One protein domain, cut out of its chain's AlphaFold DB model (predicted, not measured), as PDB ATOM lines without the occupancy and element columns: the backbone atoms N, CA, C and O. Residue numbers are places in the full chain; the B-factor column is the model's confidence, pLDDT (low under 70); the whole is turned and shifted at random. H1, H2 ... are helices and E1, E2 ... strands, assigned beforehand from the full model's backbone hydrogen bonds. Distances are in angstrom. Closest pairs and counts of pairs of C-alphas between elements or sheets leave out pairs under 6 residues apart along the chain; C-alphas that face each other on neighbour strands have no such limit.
ATOM      1  N   LEU A   2     302.677 154.728 435.090       97.88
ATOM      2  CA  LEU A   2     303.036 155.972 435.763       97.88
ATOM      3  C   LEU A   2     301.918 156.976 435.489       97.88
ATOM      4  O   LEU A   2     301.596 157.202 434.324       97.88
ATOM      5  N   VAL A   3     301.340 157.545 436.545       97.94
ATOM      6  CA  VAL A   3     300.270 158.548 436.474       97.94
ATOM      7  C   VAL A   3     300.747 159.797 437.201       97.94
ATOM      8  O   VAL A   3     301.211 159.706 438.335       97.94
ATOM      9  N   VAL A   4     300.630 160.950 436.550       98.44
ATOM     10  CA  VAL A   4     300.906 162.267 437.126       98.44
ATOM     11  C   VAL A   4     299.649 163.109 436.974       98.44
ATOM     12  O   VAL A   4     299.144 163.278 435.867       98.44
ATOM     13  N   THR A   5     299.136 163.627 438.080       98.50
ATOM     14  CA  THR A   5     297.984 164.531 438.102       98.50
ATOM     15  C   THR A   5     298.073 165.455 439.316       98.50
ATOM     16  O   THR A   5     299.022 165.350 440.095       98.50
ATOM     17  N   ALA A   6     297.109 166.356 439.457       98.44
ATOM     18  CA  ALA A   6     296.907 167.175 440.641       98.44
ATOM     19  C   ALA A   6     295.578 166.786 441.302       98.44
ATOM     20  O   ALA A   6     294.686 166.239 440.660       98.44
ATOM     21  N   ASP A   7     295.448 167.064 442.589       98.19
ATOM     22  CA  ASP A   7     294.183 166.958 443.310       98.19
ATOM     23  C   ASP A   7     293.253 168.141 443.005       98.19
ATOM     24  O   ASP A   7     292.037 167.955 442.941       98.19
ATOM     25  N   HIS A   8     293.815 169.333 442.773       98.50
ATOM     26  CA  HIS A   8     293.095 170.528 442.325       98.50
ATOM     27  C   HIS A   8     294.016 171.571 441.660       98.50
ATOM     28  O   HIS A   8     295.242 171.485 441.713       98.50
ATOM     29  N   SER A   9     293.413 172.590 441.033       98.19
ATOM     30  CA  SER A   9     294.115 173.785 440.541       98.19
ATOM     31  C   SER A   9     294.230 174.856 441.645       98.19
ATOM     32  O   SER A   9     293.822 174.649 442.791       98.19
ATOM     33  N   HIS A  10     294.742 176.037 441.310       98.25
ATOM     34  CA  HIS A  10     294.719 177.240 442.147       98.25
ATOM     35  C   HIS A  10     294.111 178.411 441.384       98.25
ATOM     36  O   HIS A  10     294.084 178.403 440.158       98.25
ATOM     37  N   SER A  11     293.699 179.466 442.093       97.19
ATOM     38  CA  SER A  11     293.260 180.720 441.466       97.19
ATOM     39  C   SER A  11     294.422 181.525 440.847       97.19
ATOM     40  O   SER A  11     294.452 182.750 440.959       97.19
ATOM     41  N   PHE A  12     295.417 180.838 440.294       97.88
ATOM     42  CA  PHE A  12     296.606 181.369 439.651       97.88
ATOM     43  C   PHE A  12     296.347 181.513 438.154       97.88
ATOM     44  O   PHE A  12     295.777 180.618 437.534       97.88
ATOM     45  N   ALA A  13     296.806 182.608 437.559       97.31
ATOM     46  CA  ALA A  13     296.666 182.828 436.130       97.31
ATOM     47  C   ALA A  13     297.964 183.342 435.511       97.31
ATOM     48  O   ALA A  13     298.677 184.149 436.109       97.31
ATOM     49  N   LEU A  14     298.218 182.900 434.277       97.31
ATOM     50  CA  LEU A  14     299.188 183.486 433.360       97.31
ATOM     51  C   LEU A  14     298.419 184.260 432.285       97.31
ATOM     52  O   LEU A  14     297.687 183.672 431.491       97.31
ATOM     53  N   VAL A  15     298.573 185.578 432.276       96.50
ATOM     54  CA  VAL A  15     297.821 186.520 431.442       96.50
ATOM     55  C   VAL A  15     298.756 187.536 430.781       96.50
ATOM     56  O   VAL A  15     299.965 187.547 431.010       96.50
ATOM     57  N   GLY A  16     298.185 188.410 429.953       95.75
ATOM     58  CA  GLY A  16     298.924 189.460 429.258       95.75
ATOM     59  C   GLY A  16     299.580 188.972 427.968       95.75
ATOM     60  O   GLY A  16     299.084 188.071 427.293       95.75
ATOM     61  N   GLN A  17     300.689 189.607 427.610       97.12
ATOM     62  CA  GLN A  17     301.522 189.298 426.454       97.12
ATOM     63  C   GLN A  17     303.010 189.268 426.867       97.12
ATOM     64  O   GLN A  17     303.807 190.090 426.402       97.12
ATOM     65  N   PRO A  18     303.408 188.320 427.744       95.75
ATOM     66  CA  PRO A  18     304.787 188.207 428.204       95.75
ATOM     67  C   PRO A  18     305.771 187.981 427.052       95.75
ATOM     68  O   PRO A  18     305.496 187.270 426.084       95.75
ATOM     69  N   SER A  19     306.973 188.540 427.196       95.12
ATOM     70  CA  SER A  19     308.083 188.242 426.291       95.12
ATOM     71  C   SER A  19     308.544 186.794 426.455       95.12
ATOM     72  O   SER A  19     308.735 186.317 427.571       95.12
ATOM     73  N   ARG A  20     308.827 186.124 425.332       94.88
ATOM     74  CA  ARG A  20     309.360 184.751 425.296       94.88
ATOM     75  C   ARG A  20     310.692 184.592 426.041       94.88
ATOM     76  O   ARG A  20     311.000 183.497 426.495       94.88
ATOM     77  N   PHE A  21     311.488 185.656 426.129       95.69
ATOM     78  CA  PHE A  21     312.866 185.611 426.636       95.69
ATOM     79  C   PHE A  21     313.045 186.358 427.959       95.69
ATOM     80  O   PHE A  21     314.165 186.715 428.318       95.69
ATOM     81  N   ARG A  22     311.950 186.631 428.678       94.12
ATOM     82  CA  ARG A  22     312.008 187.228 430.013       94.12
ATOM     83  C   ARG A  22     311.297 186.357 431.031       94.12
ATOM     84  O   ARG A  22     310.367 185.630 430.701       94.12
ATOM     85  N   SER A  23     311.733 186.484 432.279       94.62
ATOM     86  CA  SER A  23     311.035 185.898 433.417       94.62
ATOM     87  C   SER A  23     309.584 186.382 433.481       94.62
ATOM     88  O   SER A  23     309.310 187.562 433.258       94.62
ATOM     89  N   LEU A  24     308.681 185.477 433.861       95.25
ATOM     90  CA  LEU A  24     307.276 185.778 434.138       95.25
ATOM     91  C   LEU A  24     307.079 186.611 435.412       95.25
ATOM     92  O   LEU A  24     306.012 187.184 435.597       95.25
ATOM     93  N   PHE A  25     308.096 186.703 436.272       94.56
ATOM     94  CA  PHE A  25     308.078 187.577 437.447       94.56
ATOM     95  C   PHE A  25     308.411 189.034 437.116       94.56
ATOM     96  O   PHE A  25     308.116 189.916 437.915       94.56
ATOM     97  N   LEU A  26     308.990 189.311 435.946       94.75
ATOM     98  CA  LEU A  26     309.223 190.685 435.512       94.75
ATOM     99  C   LEU A  26     307.938 191.295 434.930       94.75
ATOM    100  O   LEU A  26     307.114 190.563 434.378       94.75
ATOM    101  N   PRO A  27     307.778 192.630 434.967       94.81
ATOM    102  CA  PRO A  27     306.620 193.293 434.375       94.81
ATOM    103  C   PRO A  27     306.399 192.938 432.897       94.81
ATOM    104  O   PRO A  27     307.341 192.789 432.115       94.81
ATOM    105  N   ASP A  28     305.145 192.845 432.481       96.25
ATOM    106  CA  ASP A  28     304.759 192.733 431.081       96.25
ATOM    107  C   ASP A  28     304.992 194.078 430.375       96.25
ATOM    108  O   ASP A  28     304.340 195.075 430.681       96.25
ATOM    109  N   LEU A  29     305.915 194.113 429.410       95.94
ATOM    110  CA  LEU A  29     306.283 195.343 428.695       95.94
ATOM    111  C   LEU A  29     305.230 195.807 427.676       95.94
ATOM    112  O   LEU A  29     305.300 196.941 427.208       95.94
ATOM    113  N   ILE A  30     304.281 194.947 427.307       96.38
ATOM    114  CA  ILE A  30     303.236 195.250 426.328       96.38
ATOM    115  C   ILE A  30     301.954 195.592 427.079       96.38
ATOM    116  O   ILE A  30     301.552 196.756 427.117       96.38
ATOM    117  N   LYS A  31     301.345 194.611 427.758       96.94
ATOM    118  CA  LYS A  31     300.073 194.827 428.463       96.94
ATOM    119  C   LYS A  31     300.226 195.610 429.760       96.94
ATOM    120  O   LYS A  31     299.295 196.315 430.142       96.94
ATOM    121  N   GLY A  32     301.410 195.621 430.375       96.00
ATOM    122  CA  GLY A  32     301.682 196.511 431.506       96.00
ATOM    123  C   GLY A  32     301.558 197.990 431.140       96.00
ATOM    124  O   GLY A  32     301.014 198.768 431.926       96.00
ATOM    125  N   ASN A  33     301.991 198.391 429.942       96.25
ATOM    126  CA  ASN A  33     301.903 199.785 429.487       96.25
ATOM    127  C   ASN A  33     300.462 200.226 429.171       96.25
ATOM    128  O   ASN A  33     300.148 201.417 429.200       96.25
ATOM    129  N   GLU A  34     299.569 199.266 428.926       96.75
ATOM    130  CA  GLU A  34     298.142 199.500 428.680       96.75
ATOM    131  C   GLU A  34     297.324 199.624 429.978       96.75
ATOM    132  O   GLU A  34     296.149 199.992 429.931       96.75
ATOM    133  N   THR A  35     297.925 199.375 431.150       96.69
ATOM    134  CA  THR A  35     297.218 199.508 432.433       96.69
ATOM    135  C   THR A  35     296.700 200.933 432.650       96.69
ATOM    136  O   THR A  35     297.381 201.933 432.389       96.69
ATOM    137  N   LEU A  36     295.452 201.041 433.118       97.19
ATOM    138  CA  LEU A  36     294.764 202.329 433.274       97.19
ATOM    139  C   LEU A  36     295.325 203.158 434.433       97.19
ATOM    140  O   LEU A  36     295.398 204.378 434.339       97.19
ATOM    141  N   ASP A  37     295.774 202.494 435.495       96.50
ATOM    142  CA  ASP A  37     296.400 203.118 436.665       96.50
ATOM    143  C   ASP A  37     297.908 203.374 436.489       96.50
ATOM    144  O   ASP A  37     298.544 203.875 437.412       96.50
ATOM    145  N   LYS A  38     298.473 203.039 435.318       97.31
ATOM    146  CA  LYS A  38     299.889 203.234 434.953       97.31
ATOM    147  C   LYS A  38     300.888 202.508 435.853       97.31
ATOM    148  O   LYS A  38     302.067 202.839 435.863       97.31
ATOM    149  N   LYS A  39     300.432 201.471 436.554       96.69
ATOM    150  CA  LYS A  39     301.228 200.701 437.520       96.69
ATOM    151  C   LYS A  39     301.802 199.402 436.965       96.69
ATOM    152  O   LYS A  39     302.451 198.669 437.705       96.69
ATOM    153  N   GLY A  40     301.549 199.092 435.693       96.00
ATOM    154  CA  GLY A  40     302.069 197.886 435.048       96.00
ATOM    155  C   GLY A  40     301.359 196.622 435.516       96.00
ATOM    156  O   GLY A  40     300.454 196.681 436.344       96.00
ATOM    157  N   MET A  41     301.762 195.464 435.009       95.56
ATOM    158  CA  MET A  41     301.300 194.168 435.512       95.56
ATOM    159  C   MET A  41     302.411 193.138 435.364       95.56
ATOM    160  O   MET A  41     303.219 193.249 434.445       95.56
ATOM    161  N   GLN A  42     302.448 192.141 436.240       95.56
ATOM    162  CA  GLN A  42     303.200 190.917 435.976       95.56
ATOM    163  C   GLN A  42     302.329 189.978 435.119       95.56
ATOM    164  O   GLN A  42     301.103 190.000 435.248       95.56
ATOM    165  N   PRO A  43     302.934 189.152 434.252       97.06
ATOM    166  CA  PRO A  43     302.240 188.087 433.530       97.06
ATOM    167  C   PRO A  43     301.525 187.088 434.442       97.06
ATOM    168  O   PRO A  43     300.505 186.530 434.056       97.06
ATOM    169  N   VAL A  44     302.059 186.841 435.639       97.12
ATOM    170  CA  VAL A  44     301.491 185.898 436.607       97.12
ATOM    171  C   VAL A  44     300.876 186.618 437.796       97.12
ATOM    172  O   VAL A  44     301.413 187.612 438.283       97.12
ATOM    173  N   GLY A  45     299.764 186.090 438.291       96.88
ATOM    174  CA  GLY A  45     299.081 186.624 439.463       96.88
ATOM    175  C   GLY A  45     298.031 185.665 439.997       96.88
ATOM    176  O   GLY A  45     297.820 184.582 439.448       96.88
ATOM    177  N   TYR A  46     297.366 186.079 441.071       97.94
ATOM    178  CA  TYR A  46     296.260 185.331 441.658       97.94
ATOM    179  C   TYR A  46     294.951 186.126 441.597       97.94
ATOM    180  O   TYR A  46     294.936 187.351 441.630       97.94
ATOM    181  N   MET A  47     293.814 185.437 441.561       97.69
ATOM    182  CA  MET A  47     292.510 186.078 441.759       97.69
ATOM    183  C   MET A  47     292.272 186.405 443.238       97.69
ATOM    184  O   MET A  47     291.715 187.448 443.572       97.69
ATOM    185  N   THR A  48     292.721 185.532 444.138       98.25
ATOM    186  CA  THR A  48     292.559 185.669 445.587       98.25
ATOM    187  C   THR A  48     293.894 185.444 446.291       98.25
ATOM    188  O   THR A  48     294.719 184.669 445.810       98.25
ATOM    189  N   GLY A  49     294.130 186.101 447.424       97.88
ATOM    190  CA  GLY A  49     295.294 185.804 448.257       97.88
ATOM    191  C   GLY A  49     295.864 187.006 449.003       97.88
ATOM    192  O   GLY A  49     295.323 188.113 448.917       97.88
ATOM    193  N   PRO A  50     296.976 186.793 449.729       96.81
ATOM    194  CA  PRO A  50     297.542 187.801 450.622       96.81
ATOM    195  C   PRO A  50     298.265 188.934 449.883       96.81
ATOM    196  O   PRO A  50     298.467 189.995 450.459       96.81
ATOM    197  N   GLY A  51     298.595 188.755 448.598       95.25
ATOM    198  CA  GLY A  51     299.196 189.800 447.758       95.25
ATOM    199  C   GLY A  51     298.217 190.883 447.281       95.25
ATOM    200  O   GLY A  51     298.567 191.690 446.420       95.25
ATOM    201  N   SER A  52     296.982 190.885 447.787       96.56
ATOM    202  CA  SER A  52     296.006 191.950 447.555       96.56
ATOM    203  C   SER A  52     296.117 193.022 448.638       96.56
ATOM    204  O   SER A  52     296.311 192.727 449.816       96.56
ATOM    205  N   GLU A  53     295.962 194.282 448.248       94.75
ATOM    206  CA  GLU A  53     296.035 195.416 449.167       94.75
ATOM    207  C   GLU A  53     294.657 195.722 449.778       94.75
ATOM    208  O   GLU A  53     293.647 195.779 449.077       94.75
ATOM    209  N   VAL A  54     294.609 195.981 451.088       96.19
ATOM    210  CA  VAL A  54     293.375 196.349 451.806       96.19
ATOM    211  C   VAL A  54     293.346 197.857 452.043       96.19
ATOM    212  O   VAL A  54     294.292 198.420 452.597       96.19
ATOM    213  N   ASN A  55     292.248 198.516 451.654       96.06
ATOM    214  CA  ASN A  55     292.043 199.969 451.790       96.06
ATOM    215  C   ASN A  55     293.143 200.828 451.132       96.06
ATOM    216  O   ASN A  55     293.363 201.976 451.517       96.06
ATOM    217  N   LYS A  56     293.849 200.270 450.146       94.81
ATOM    218  CA  LYS A  56     294.928 200.919 449.398       94.81
ATOM    219  C   LYS A  56     294.868 200.470 447.946       94.81
ATOM    220  O   LYS A  56     294.362 199.399 447.627       94.81
ATOM    221  N   THR A  57     295.416 201.280 447.052       93.88
ATOM    222  CA  THR A  57     295.628 200.860 445.664       93.88
ATOM    223  C   THR A  57     296.808 199.895 445.580       93.88
ATOM    224  O   THR A  57     297.790 200.099 446.295       93.88
ATOM    225  N   ARG A  58     296.774 198.944 444.638       94.31
ATOM    226  CA  ARG A  58     297.910 198.051 444.350       94.31
ATOM    227  C   ARG A  58     299.220 198.814 444.121       94.31
ATOM    228  O   ARG A  58     299.205 199.962 443.655       94.31
ATOM    229  N   LYS A  59     300.348 198.167 444.411       92.62
ATOM    230  CA  LYS A  59     301.692 198.690 444.126       92.62
ATOM    231  C   LYS A  59     301.968 198.714 442.619       92.62
ATOM    232  O   LYS A  59     301.438 197.895 441.868       92.62
ATOM    233  N   SER A  60     302.797 199.662 442.196       95.25
ATOM    234  CA  SER A  60     303.354 199.702 440.843       95.25
ATOM    235  C   SER A  60     304.413 198.621 440.701       95.25
ATOM    236  O   SER A  60     305.319 198.563 441.524       95.25
ATOM    237  N   VAL A  61     304.300 197.762 439.689       94.62
ATOM    238  CA  VAL A  61     305.327 196.744 439.410       94.62
ATOM    239  C   VAL A  61     306.525 197.328 438.663       94.62
ATOM    240  O   VAL A  61     307.563 196.686 438.594       94.62
ATOM    241  N   TRP A  62     306.398 198.540 438.113       94.62
ATOM    242  CA  TRP A  62     307.514 199.262 437.494       94.62
ATOM    243  C   TRP A  62     308.547 199.734 438.512       94.62
ATOM    244  O   TRP A  62     309.720 199.847 438.177       94.62
ATOM    245  N   ASP A  63     308.092 199.989 439.738       91.50
ATOM    246  CA  ASP A  63     308.901 200.545 440.822       91.50
ATOM    247  C   ASP A  63     309.418 199.452 441.775       91.50
ATOM    248  O   ASP A  63     309.994 199.756 442.818       91.50
ATOM    249  N   MET A  64     309.165 198.174 441.465       90.62
ATOM    250  CA  MET A  64     309.655 197.050 442.259       90.62
ATOM    251  C   MET A  64     311.072 196.683 441.827       90.62
ATOM    252  O   MET A  64     311.325 196.463 440.646       90.62
ATOM    253  N   GLU A  65     311.972 196.574 442.800       89.75
ATOM    254  CA  GLU A  65     313.322 196.050 442.591       89.75
ATOM    255  C   GLU A  65     313.273 194.561 442.222       89.75
ATOM    256  O   GLU A  65     312.390 193.825 442.682       89.75
ATOM    257  N   ASP A  66     314.241 194.095 441.431       85.31
ATOM    258  CA  ASP A  66     314.323 192.692 441.019       85.31
ATOM    259  C   ASP A  66     314.416 191.768 442.246       85.31
ATOM    260  O   ASP A  66     313.729 190.750 442.315       85.31
ATOM    261  N   GLU A  67     315.155 192.154 443.285       84.75
ATOM    262  CA  GLU A  67     315.238 191.422 444.553       84.75
ATOM    263  C   GLU A  67     313.859 191.220 445.197       84.75
ATOM    264  O   GLU A  67     313.590 190.174 445.791       84.75
ATOM    265  N   THR A  68     312.962 192.197 445.043       86.94
ATOM    266  CA  THR A  68     311.573 192.094 445.499       86.94
ATOM    267  C   THR A  68     310.745 191.229 444.555       86.94
ATOM    268  O   THR A  68     309.908 190.467 445.019       86.94
ATOM    269  N   LEU A  69     310.952 191.289 443.242       87.81
ATOM    270  CA  LEU A  69     310.190 190.480 442.281       87.81
ATOM    271  C   LEU A  69     310.539 188.986 442.350       87.81
ATOM    272  O   LEU A  69     309.665 188.141 442.163       87.81
ATOM    273  N   PHE A  70     311.802 188.668 442.633       92.06
ATOM    274  CA  PHE A  70     312.336 187.306 442.702       92.06
ATOM    275  C   PHE A  70     312.503 186.784 444.137       92.06
ATOM    276  O   PHE A  70     313.014 185.680 444.343       92.06
ATOM    277  N   GLY A  71     312.084 187.563 445.135       93.69
ATOM    278  CA  GLY A  71     312.152 187.181 446.538       93.69
ATOM    279  C   GLY A  71     311.356 185.909 446.833       93.69
ATOM    280  O   GLY A  71     310.236 185.716 446.363       93.69
ATOM    281  N   LYS A  72     311.915 185.029 447.670       92.69
ATOM    282  CA  LYS A  72     311.255 183.769 448.059       92.69
ATOM    283  C   LYS A  72     309.916 183.981 448.780       92.69
ATOM    284  O   LYS A  72     309.047 183.120 448.725       92.69
ATOM    285  N   ASP A  73     309.782 185.113 449.472       92.06
ATOM    286  CA  ASP A  73     308.600 185.477 450.260       92.06
ATOM    287  C   ASP A  73     307.686 186.453 449.497       92.06
ATOM    288  O   ASP A  73     306.749 187.019 450.065       92.06
ATOM    289  N   THR A  74     307.959 186.677 448.210       91.06
ATOM    290  CA  THR A  74     307.205 187.613 447.383       91.06
ATOM    291  C   THR A  74     305.802 187.098 447.126       91.06
ATOM    292  O   THR A  74     305.585 186.011 446.592       91.06
ATOM    293  N   GLN A  75     304.825 187.927 447.477       93.81
ATOM    294  CA  GLN A  75     303.423 187.671 447.198       93.81
ATOM    295  C   GLN A  75     303.058 188.339 445.876       93.81
ATOM    296  O   GLN A  75     303.065 189.566 445.768       93.81
ATOM    297  N   LEU A  76     302.744 187.523 444.869       95.12
ATOM    298  CA  LEU A  76     302.223 188.012 443.595       95.12
ATOM    299  C   LEU A  76     300.917 188.779 443.806       95.12
ATOM    300  O   LEU A  76     300.140 188.457 444.708       95.12
ATOM    301  N   GLN A  77     300.664 189.763 442.943       95.19
ATOM    302  CA  GLN A  77     299.454 190.575 443.030       95.19
ATOM    303  C   GLN A  77     298.199 189.695 442.998       95.19
ATOM    304  O   GLN A  77     298.085 188.782 442.173       95.19
ATOM    305  N   ALA A  78     297.260 190.002 443.897       97.25
ATOM    306  CA  ALA A  78     295.953 189.363 443.955       97.25
ATOM    307  C   ALA A  78     294.809 190.385 443.923       97.25
ATOM    308  O   ALA A  78     294.944 191.497 444.440       97.25
ATOM    309  N   LEU A  79     293.671 190.015 443.325       96.31
ATOM    310  CA  LEU A  79     292.511 190.910 443.239       96.31
ATOM    311  C   LEU A  79     291.724 190.975 444.556       96.31
ATOM    312  O   LEU A  79     291.375 192.066 444.994       96.31
ATOM    313  N   ILE A  80     291.445 189.827 445.177       97.50
ATOM    314  CA  ILE A  80     290.589 189.719 446.367       97.50
ATOM    315  C   ILE A  80     291.450 189.439 447.615       97.50
ATOM    316  O   ILE A  80     292.147 188.417 447.640       97.50
ATOM    317  N   PRO A  81     291.389 190.287 448.664       97.06
ATOM    318  CA  PRO A  81     292.216 190.141 449.857       97.06
ATOM    319  C   PRO A  81     291.697 189.054 450.791       97.06
ATOM    320  O   PRO A  81     290.670 189.209 451.449       97.06
ATOM    321  N   ILE A  82     292.457 187.964 450.881       97.75
ATOM    322  CA  ILE A  82     292.254 186.869 451.835       97.75
ATOM    323  C   ILE A  82     293.612 186.342 452.306       97.75
ATOM    324  O   ILE A  82     294.618 186.522 451.627       97.75
ATOM    325  N   GLY A  83     293.666 185.675 453.461       97.50
ATOM    326  CA  GLY A  83     294.943 185.231 454.041       97.50
ATOM    327  C   GLY A  83     295.711 184.202 453.200       97.50
ATOM    328  O   GLY A  83     296.929 184.111 453.320       97.50
ATOM    329  N   TRP A  84     295.016 183.453 452.341       96.75
ATOM    330  CA  TRP A  84     295.572 182.356 451.546       96.75
ATOM    331  C   TRP A  84     294.858 182.284 450.206       96.75
ATOM    332  O   TRP A  84     293.636 182.382 450.184       96.75
ATOM    333  N   ALA A  85     295.589 182.103 449.107       97.38
ATOM    334  CA  ALA A  85     294.966 181.923 447.798       97.38
ATOM    335  C   ALA A  85     294.048 180.691 447.796       97.38
ATOM    336  O   ALA A  85     294.411 179.635 448.318       97.38
ATOM    337  N   THR A  86     292.863 180.814 447.201       98.19
ATOM    338  CA  THR A  86     291.929 179.693 447.073       98.19
ATOM    339  C   THR A  86     292.416 178.668 446.051       98.19
ATOM    340  O   THR A  86     293.220 178.954 445.154       98.19
ATOM    341  N   HIS A  87     291.867 177.458 446.150       98.50
ATOM    342  CA  HIS A  87     291.949 176.478 445.071       98.50
ATOM    343  C   HIS A  87     291.199 176.987 443.828       98.50
ATOM    344  O   HIS A  87     290.373 177.905 443.912       98.50
ATOM    345  N   GLY A  88     291.526 176.409 442.676       97.81
ATOM    346  CA  GLY A  88     290.839 176.619 441.403       97.81
ATOM    347  C   GLY A  88     289.860 175.479 441.131       97.81
ATOM    348  O   GLY A  88     290.118 174.340 441.518       97.81
ATOM    349  N   GLY A  89     288.739 175.798 440.485       97.25
ATOM    350  CA  GLY A  89     287.710 174.826 440.094       97.25
ATOM    351  C   GLY A  89     287.860 174.305 438.663       97.25
ATOM    352  O   GLY A  89     286.983 173.587 438.196       97.25
ATOM    353  N   ASP A  90     288.919 174.710 437.963       97.31
ATOM    354  CA  ASP A  90     289.216 174.285 436.598       97.31
ATOM    355  C   ASP A  90     289.708 172.830 436.560       97.31
ATOM    356  O   ASP A  90     290.337 172.348 437.508       97.31
ATOM    357  N   ASP A  91     289.469 172.150 435.436       98.00
ATOM    358  CA  ASP A  91     289.985 170.801 435.193       98.00
ATOM    359  C   ASP A  91     291.522 170.769 435.290       98.00
ATOM    360  O   ASP A  91     292.219 171.652 434.779       98.00
ATOM    361  N   VAL A  92     292.069 169.707 435.891       98.38
ATOM    362  CA  VAL A  92     293.518 169.461 435.959       98.38
ATOM    363  C   VAL A  92     293.937 168.324 435.034       98.38
ATOM    364  O   VAL A  92     293.184 167.392 434.757       98.38
ATOM    365  N   ALA A  93     295.172 168.397 434.543       97.88
ATOM    366  CA  ALA A  93     295.695 167.401 433.623       97.88
ATOM    367  C   ALA A  93     295.981 166.058 434.316       97.88
ATOM    368  O   ALA A  93     296.396 165.994 435.477       97.88
ATOM    369  N   VAL A  94     295.837 164.977 433.552       98.25
ATOM    370  CA  VAL A  94     296.277 163.630 433.923       98.25
ATOM    371  C   VAL A  94     297.225 163.136 432.831       98.25
ATOM    372  O   VAL A  94     296.810 162.904 431.697       98.25
ATOM    373  N   PHE A  95     298.509 162.985 433.156       98.19
ATOM    374  CA  PHE A  95     299.535 162.466 432.251       98.19
ATOM    375  C   PHE A  95     299.867 161.028 432.608       98.19
ATOM    376  O   PHE A  95     300.166 160.719 433.763       98.19
ATOM    377  N   VAL A  96     299.834 160.140 431.613       98.12
ATOM    378  CA  VAL A  96     299.941 158.701 431.861       98.12
ATOM    379  C   VAL A  96     300.888 158.020 430.883       98.12
ATOM    380  O   VAL A  96     300.817 158.234 429.675       98.12
ATOM    381  N   ASN A  97     301.752 157.148 431.405       98.06
ATOM    382  CA  ASN A  97     302.675 156.337 430.615       98.06
ATOM    383  C   ASN A  97     302.708 154.868 431.087       98.06
ATOM    384  O   ASN A  97     302.677 154.574 432.286       98.06
ATOM    385  N   GLY A  98     302.789 153.928 430.141       96.69
ATOM    386  CA  GLY A  98     302.895 152.488 430.404       96.69
ATOM    387  C   GLY A  98     301.588 151.708 430.187       96.69
ATOM    388  O   GLY A  98     300.696 152.187 429.488       96.69
ATOM    389  N   PRO A  99     301.464 150.488 430.751       95.88
ATOM    390  CA  PRO A  99     300.305 149.619 430.538       95.88
ATOM    391  C   PRO A  99     298.982 150.324 430.841       95.88
ATOM    392  O   PRO A  99     298.867 150.968 431.879       95.88
ATOM    393  N   PHE A 100     298.001 150.175 429.948       97.06
ATOM    394  CA  PHE A 100     296.668 150.789 430.046       97.06
ATOM    395  C   PHE A 100     296.621 152.327 429.995       97.06
ATOM    396  O   PHE A 100     295.566 152.906 430.239       97.06
ATOM    397  N   SER A 101     297.703 153.017 429.608       97.81
ATOM    398  CA  SER A 101     297.692 154.487 429.481       97.81
ATOM    399  C   SER A 101     296.632 155.012 428.508       97.81
ATOM    400  O   SER A 101     296.101 156.101 428.706       97.81
ATOM    401  N   TYR A 102     296.264 154.218 427.499       96.69
ATOM    402  CA  TYR A 102     295.219 154.545 426.526       96.69
ATOM    403  C   TYR A 102     293.826 154.755 427.150       96.69
ATOM    404  O   TYR A 102     292.945 155.314 426.499       96.69
ATOM    405  N   LEU A 103     293.600 154.340 428.402       96.94
ATOM    406  CA  LEU A 103     292.353 154.628 429.121       96.94
ATOM    407  C   LEU A 103     292.168 156.132 429.390       96.94
ATOM    408  O   LEU A 103     291.037 156.597 429.493       96.94
ATOM    409  N   PHE A 104     293.255 156.904 429.439       97.19
ATOM    410  CA  PHE A 104     293.259 158.330 429.763       97.19
ATOM    411  C   PHE A 104     293.297 159.187 428.488       97.19
ATOM    412  O   PHE A 104     294.318 159.779 428.152       97.19
ATOM    413  N   HIS A 105     292.187 159.218 427.743       95.19
ATOM    414  CA  HIS A 105     292.091 159.914 426.444       95.19
ATOM    415  C   HIS A 105     290.905 160.892 426.332       95.19
ATOM    416  O   HIS A 105     290.631 161.408 425.248       95.19
ATOM    417  N   LYS A 106     290.173 161.129 427.425       95.31
ATOM    418  CA  LYS A 106     289.026 162.051 427.499       95.31
ATOM    419  C   LYS A 106     289.054 162.823 428.810       95.31
ATOM    420  O   LYS A 106     289.790 162.455 429.724       95.31
ATOM    421  N   THR A 107     288.193 163.830 428.915       97.44
ATOM    422  CA  THR A 107     287.779 164.365 430.213       97.44
ATOM    423  C   THR A 107     287.157 163.243 431.038       97.44
ATOM    424  O   THR A 107     286.303 162.496 430.553       97.44
ATOM    425  N   ILE A 108     287.625 163.113 432.272       97.19
ATOM    426  CA  ILE A 108     287.235 162.074 433.218       97.19
ATOM    427  C   ILE A 108     286.942 162.718 434.567       97.19
ATOM    428  O   ILE A 108     287.489 163.765 434.897       97.19
ATOM    429  N   ASP A 109     286.104 162.064 435.359       97.88
ATOM    430  CA  ASP A 109     285.974 162.383 436.779       97.88
ATOM    431  C   ASP A 109     287.282 162.021 437.510       97.88
ATOM    432  O   ASP A 109     287.898 161.000 437.197       97.88
ATOM    433  N   ASN A 110     287.697 162.808 438.508       97.44
ATOM    434  CA  ASN A 110     288.892 162.528 439.315       97.44
ATOM    435  C   ASN A 110     288.869 161.105 439.922       97.44
ATOM    436  O   ASN A 110     289.882 160.406 439.973       97.44
ATOM    437  N   THR A 111     287.688 160.605 440.300       97.75
ATOM    438  CA  THR A 111     287.520 159.244 440.836       97.75
ATOM    439  C   THR A 111     287.896 158.142 439.836       97.75
ATOM    440  O   THR A 111     288.287 157.044 440.251       97.75
ATOM    441  N   PHE A 112     287.857 158.420 438.526       98.00
ATOM    442  CA  PHE A 112     288.273 157.483 437.480       98.00
ATOM    443  C   PHE A 112     289.751 157.111 437.594       98.00
ATOM    444  O   PHE A 112     290.098 155.962 437.330       98.00
ATOM    445  N   VAL A 113     290.617 158.035 438.025       98.00
ATOM    446  CA  VAL A 113     292.064 157.791 438.143       98.00
ATOM    447  C   VAL A 113     292.327 156.573 439.030       98.00
ATOM    448  O   VAL A 113     293.022 155.639 438.624       98.00
ATOM    449  N   ALA A 114     291.686 156.524 440.200       97.62
ATOM    450  CA  ALA A 114     291.808 155.401 441.122       97.62
ATOM    451  C   ALA A 114     291.237 154.098 440.537       97.62
ATOM    452  O   ALA A 114     291.831 153.034 440.710       97.62
ATOM    453  N   GLN A 115     290.104 154.161 439.830       97.88
ATOM    454  CA  GLN A 115     289.494 152.973 439.223       97.88
ATOM    455  C   GLN A 115     290.353 152.407 438.085       97.88
ATOM    456  O   GLN A 115     290.584 151.203 438.036       97.88
ATOM    457  N   ALA A 116     290.904 153.262 437.225       97.19
ATOM    458  CA  ALA A 116     291.800 152.858 436.146       97.19
ATOM    459  C   ALA A 116     293.113 152.260 436.678       97.19
ATOM    460  O   ALA A 116     293.609 151.274 436.131       97.19
ATOM    461  N   MET A 117     293.655 152.797 437.778       97.69
ATOM    462  CA  MET A 117     294.811 152.199 438.455       97.69
ATOM    463  C   MET A 117     294.479 150.820 439.032       97.69
ATOM    464  O   MET A 117     295.247 149.881 438.828       97.69
ATOM    465  N   LYS A 118     293.323 150.667 439.694       97.62
ATOM    466  CA  LYS A 118     292.861 149.360 440.190       97.62
ATOM    467  C   LYS A 118     292.706 148.350 439.056       97.62
ATOM    468  O   LYS A 118     293.190 147.231 439.189       97.62
ATOM    469  N   TYR A 119     292.106 148.765 437.942       96.81
ATOM    470  CA  TYR A 119     291.968 147.952 436.737       96.81
ATOM    471  C   TYR A 119     293.333 147.486 436.219       96.81
ATOM    472  O   TYR A 119     293.566 146.291 436.080       96.81
ATOM    473  N   ALA A 120     294.283 148.407 436.042       95.88
ATOM    474  CA  ALA A 120     295.626 148.075 435.566       95.88
ATOM    475  C   ALA A 120     296.415 147.151 436.516       95.88
ATOM    476  O   ALA A 120     297.311 146.436 436.068       95.88
ATOM    477  N   MET A 121     296.107 147.180 437.816       95.62
ATOM    478  CA  MET A 121     296.763 146.379 438.855       95.62
ATOM    479  C   MET A 121     296.038 145.071 439.184       95.62
ATOM    480  O   MET A 121     296.496 144.356 440.074       95.62
ATOM    481  N   CYS A 122     294.916 144.761 438.524       96.12
ATOM    482  CA  CYS A 122     294.066 143.626 438.896       96.12
ATOM    483  C   CYS A 122     293.606 143.682 440.362       96.12
ATOM    484  O   CYS A 122     293.492 142.661 441.038       96.12
ATOM    485  N   ALA A 123     293.375 144.890 440.877       96.25
ATOM    486  CA  ALA A 123     292.840 145.095 442.212       96.25
ATOM    487  C   ALA A 123     291.301 145.075 442.177       96.25
ATOM    488  O   ALA A 123     290.712 145.519 441.186       96.25
ATOM    489  N   PRO A 124     290.625 144.643 443.258       95.88
ATOM    490  CA  PRO A 124     289.168 144.646 443.313       95.88
ATOM    491  C   PRO A 124     288.558 146.024 442.982       95.88
ATOM    492  O   PRO A 124     289.054 147.048 443.475       95.88
ATOM    493  N   PRO A 125     287.471 146.078 442.187       95.75
ATOM    494  CA  PRO A 125     286.657 144.950 441.705       95.75
ATOM    495  C   PRO A 125     287.117 144.325 440.367       95.75
ATOM    496  O   PRO A 125     286.368 143.557 439.768       95.75
ATOM    497  N   PHE A 126     288.311 144.663 439.873       96.56
ATOM    498  CA  PHE A 126     288.819 144.261 438.553       96.56
ATOM    499  C   PHE A 126     289.772 143.054 438.597       96.56
ATOM    500  O   PHE A 126     290.429 142.731 437.613       96.56
ATOM    501  N   ASP A 127     289.857 142.358 439.730       95.50
ATOM    502  CA  ASP A 127     290.726 141.192 439.943       95.50
ATOM    503  C   ASP A 127     290.373 139.991 439.047       95.50
ATOM    504  O   ASP A 127     291.188 139.086 438.859       95.50
ATOM    505  N   LYS A 128     289.174 139.995 438.453       95.12
ATOM    506  CA  LYS A 128     288.662 138.933 437.574       95.12
ATOM    507  C   LYS A 128     288.729 139.263 436.084       95.12
ATOM    508  O   LYS A 128     288.224 138.483 435.278       95.12
TER     509      LYS A 128
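What this domain is: This is residues 2 to 128 of the 154 residues of the protein "Alkaline phosphatase" of Rodentolepis nana (UniProt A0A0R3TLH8). With little regular structure, the model forms two lobes: sheet E2, E3, E4 with long loops and H1, and ribbon E1, E5 with H2; residues 6 to 11 and 82 to 93 join them. The printed part has 127 residues, 36 in named elements, mixed, ordered E1 E2 E3 H1 E4 E5 H2; the three-strand sheet is mixed, the ribbon antiparallel. It is only just loose, close to extended, radius of gyration of the C-alphas 20.4 A, spanning 65 by 33 by 26 A.

Where its parts are: E1, residues 2 to 5, begins at C-alpha (303.036, 155.972, 435.763). E2 is 12 to 14, E3 44 to 49 (13.2 A), H1 66 to 69, E4 78 to 81, E5 94 to 97. H2, 110 to 120 (16.4 A), ends at C-alpha (295.626, 148.075, 435.566).

How they stand to each other: E1 and E5 are antiparallel, N 4 and O 95 2.8 A apart. E2 and E3 form an antiparallel hairpin, N 13 and O 45 2.9 A apart. E3 and E4 are parallel, N 80 and O 47 2.9 A apart; E3, H1, E4 is a strand-helix-strand unit, parallel strands joined through a helix, its crossover right-handed. H1 is not on that sheet; E1 and H2 are near each other. H2 has 6 of 7 O i to N i+4 pairs within hydrogen-bond range; H1 is too short for one.

The domain as a whole: The farthest C-alphas, of Lys 38 and Lys 128, are 65.3 A apart. The printed part has no cut; links E2 to E3, E3 to H1, E4 to E5 and E5 to H2 are long. No printed residue is under 70 in pLDDT.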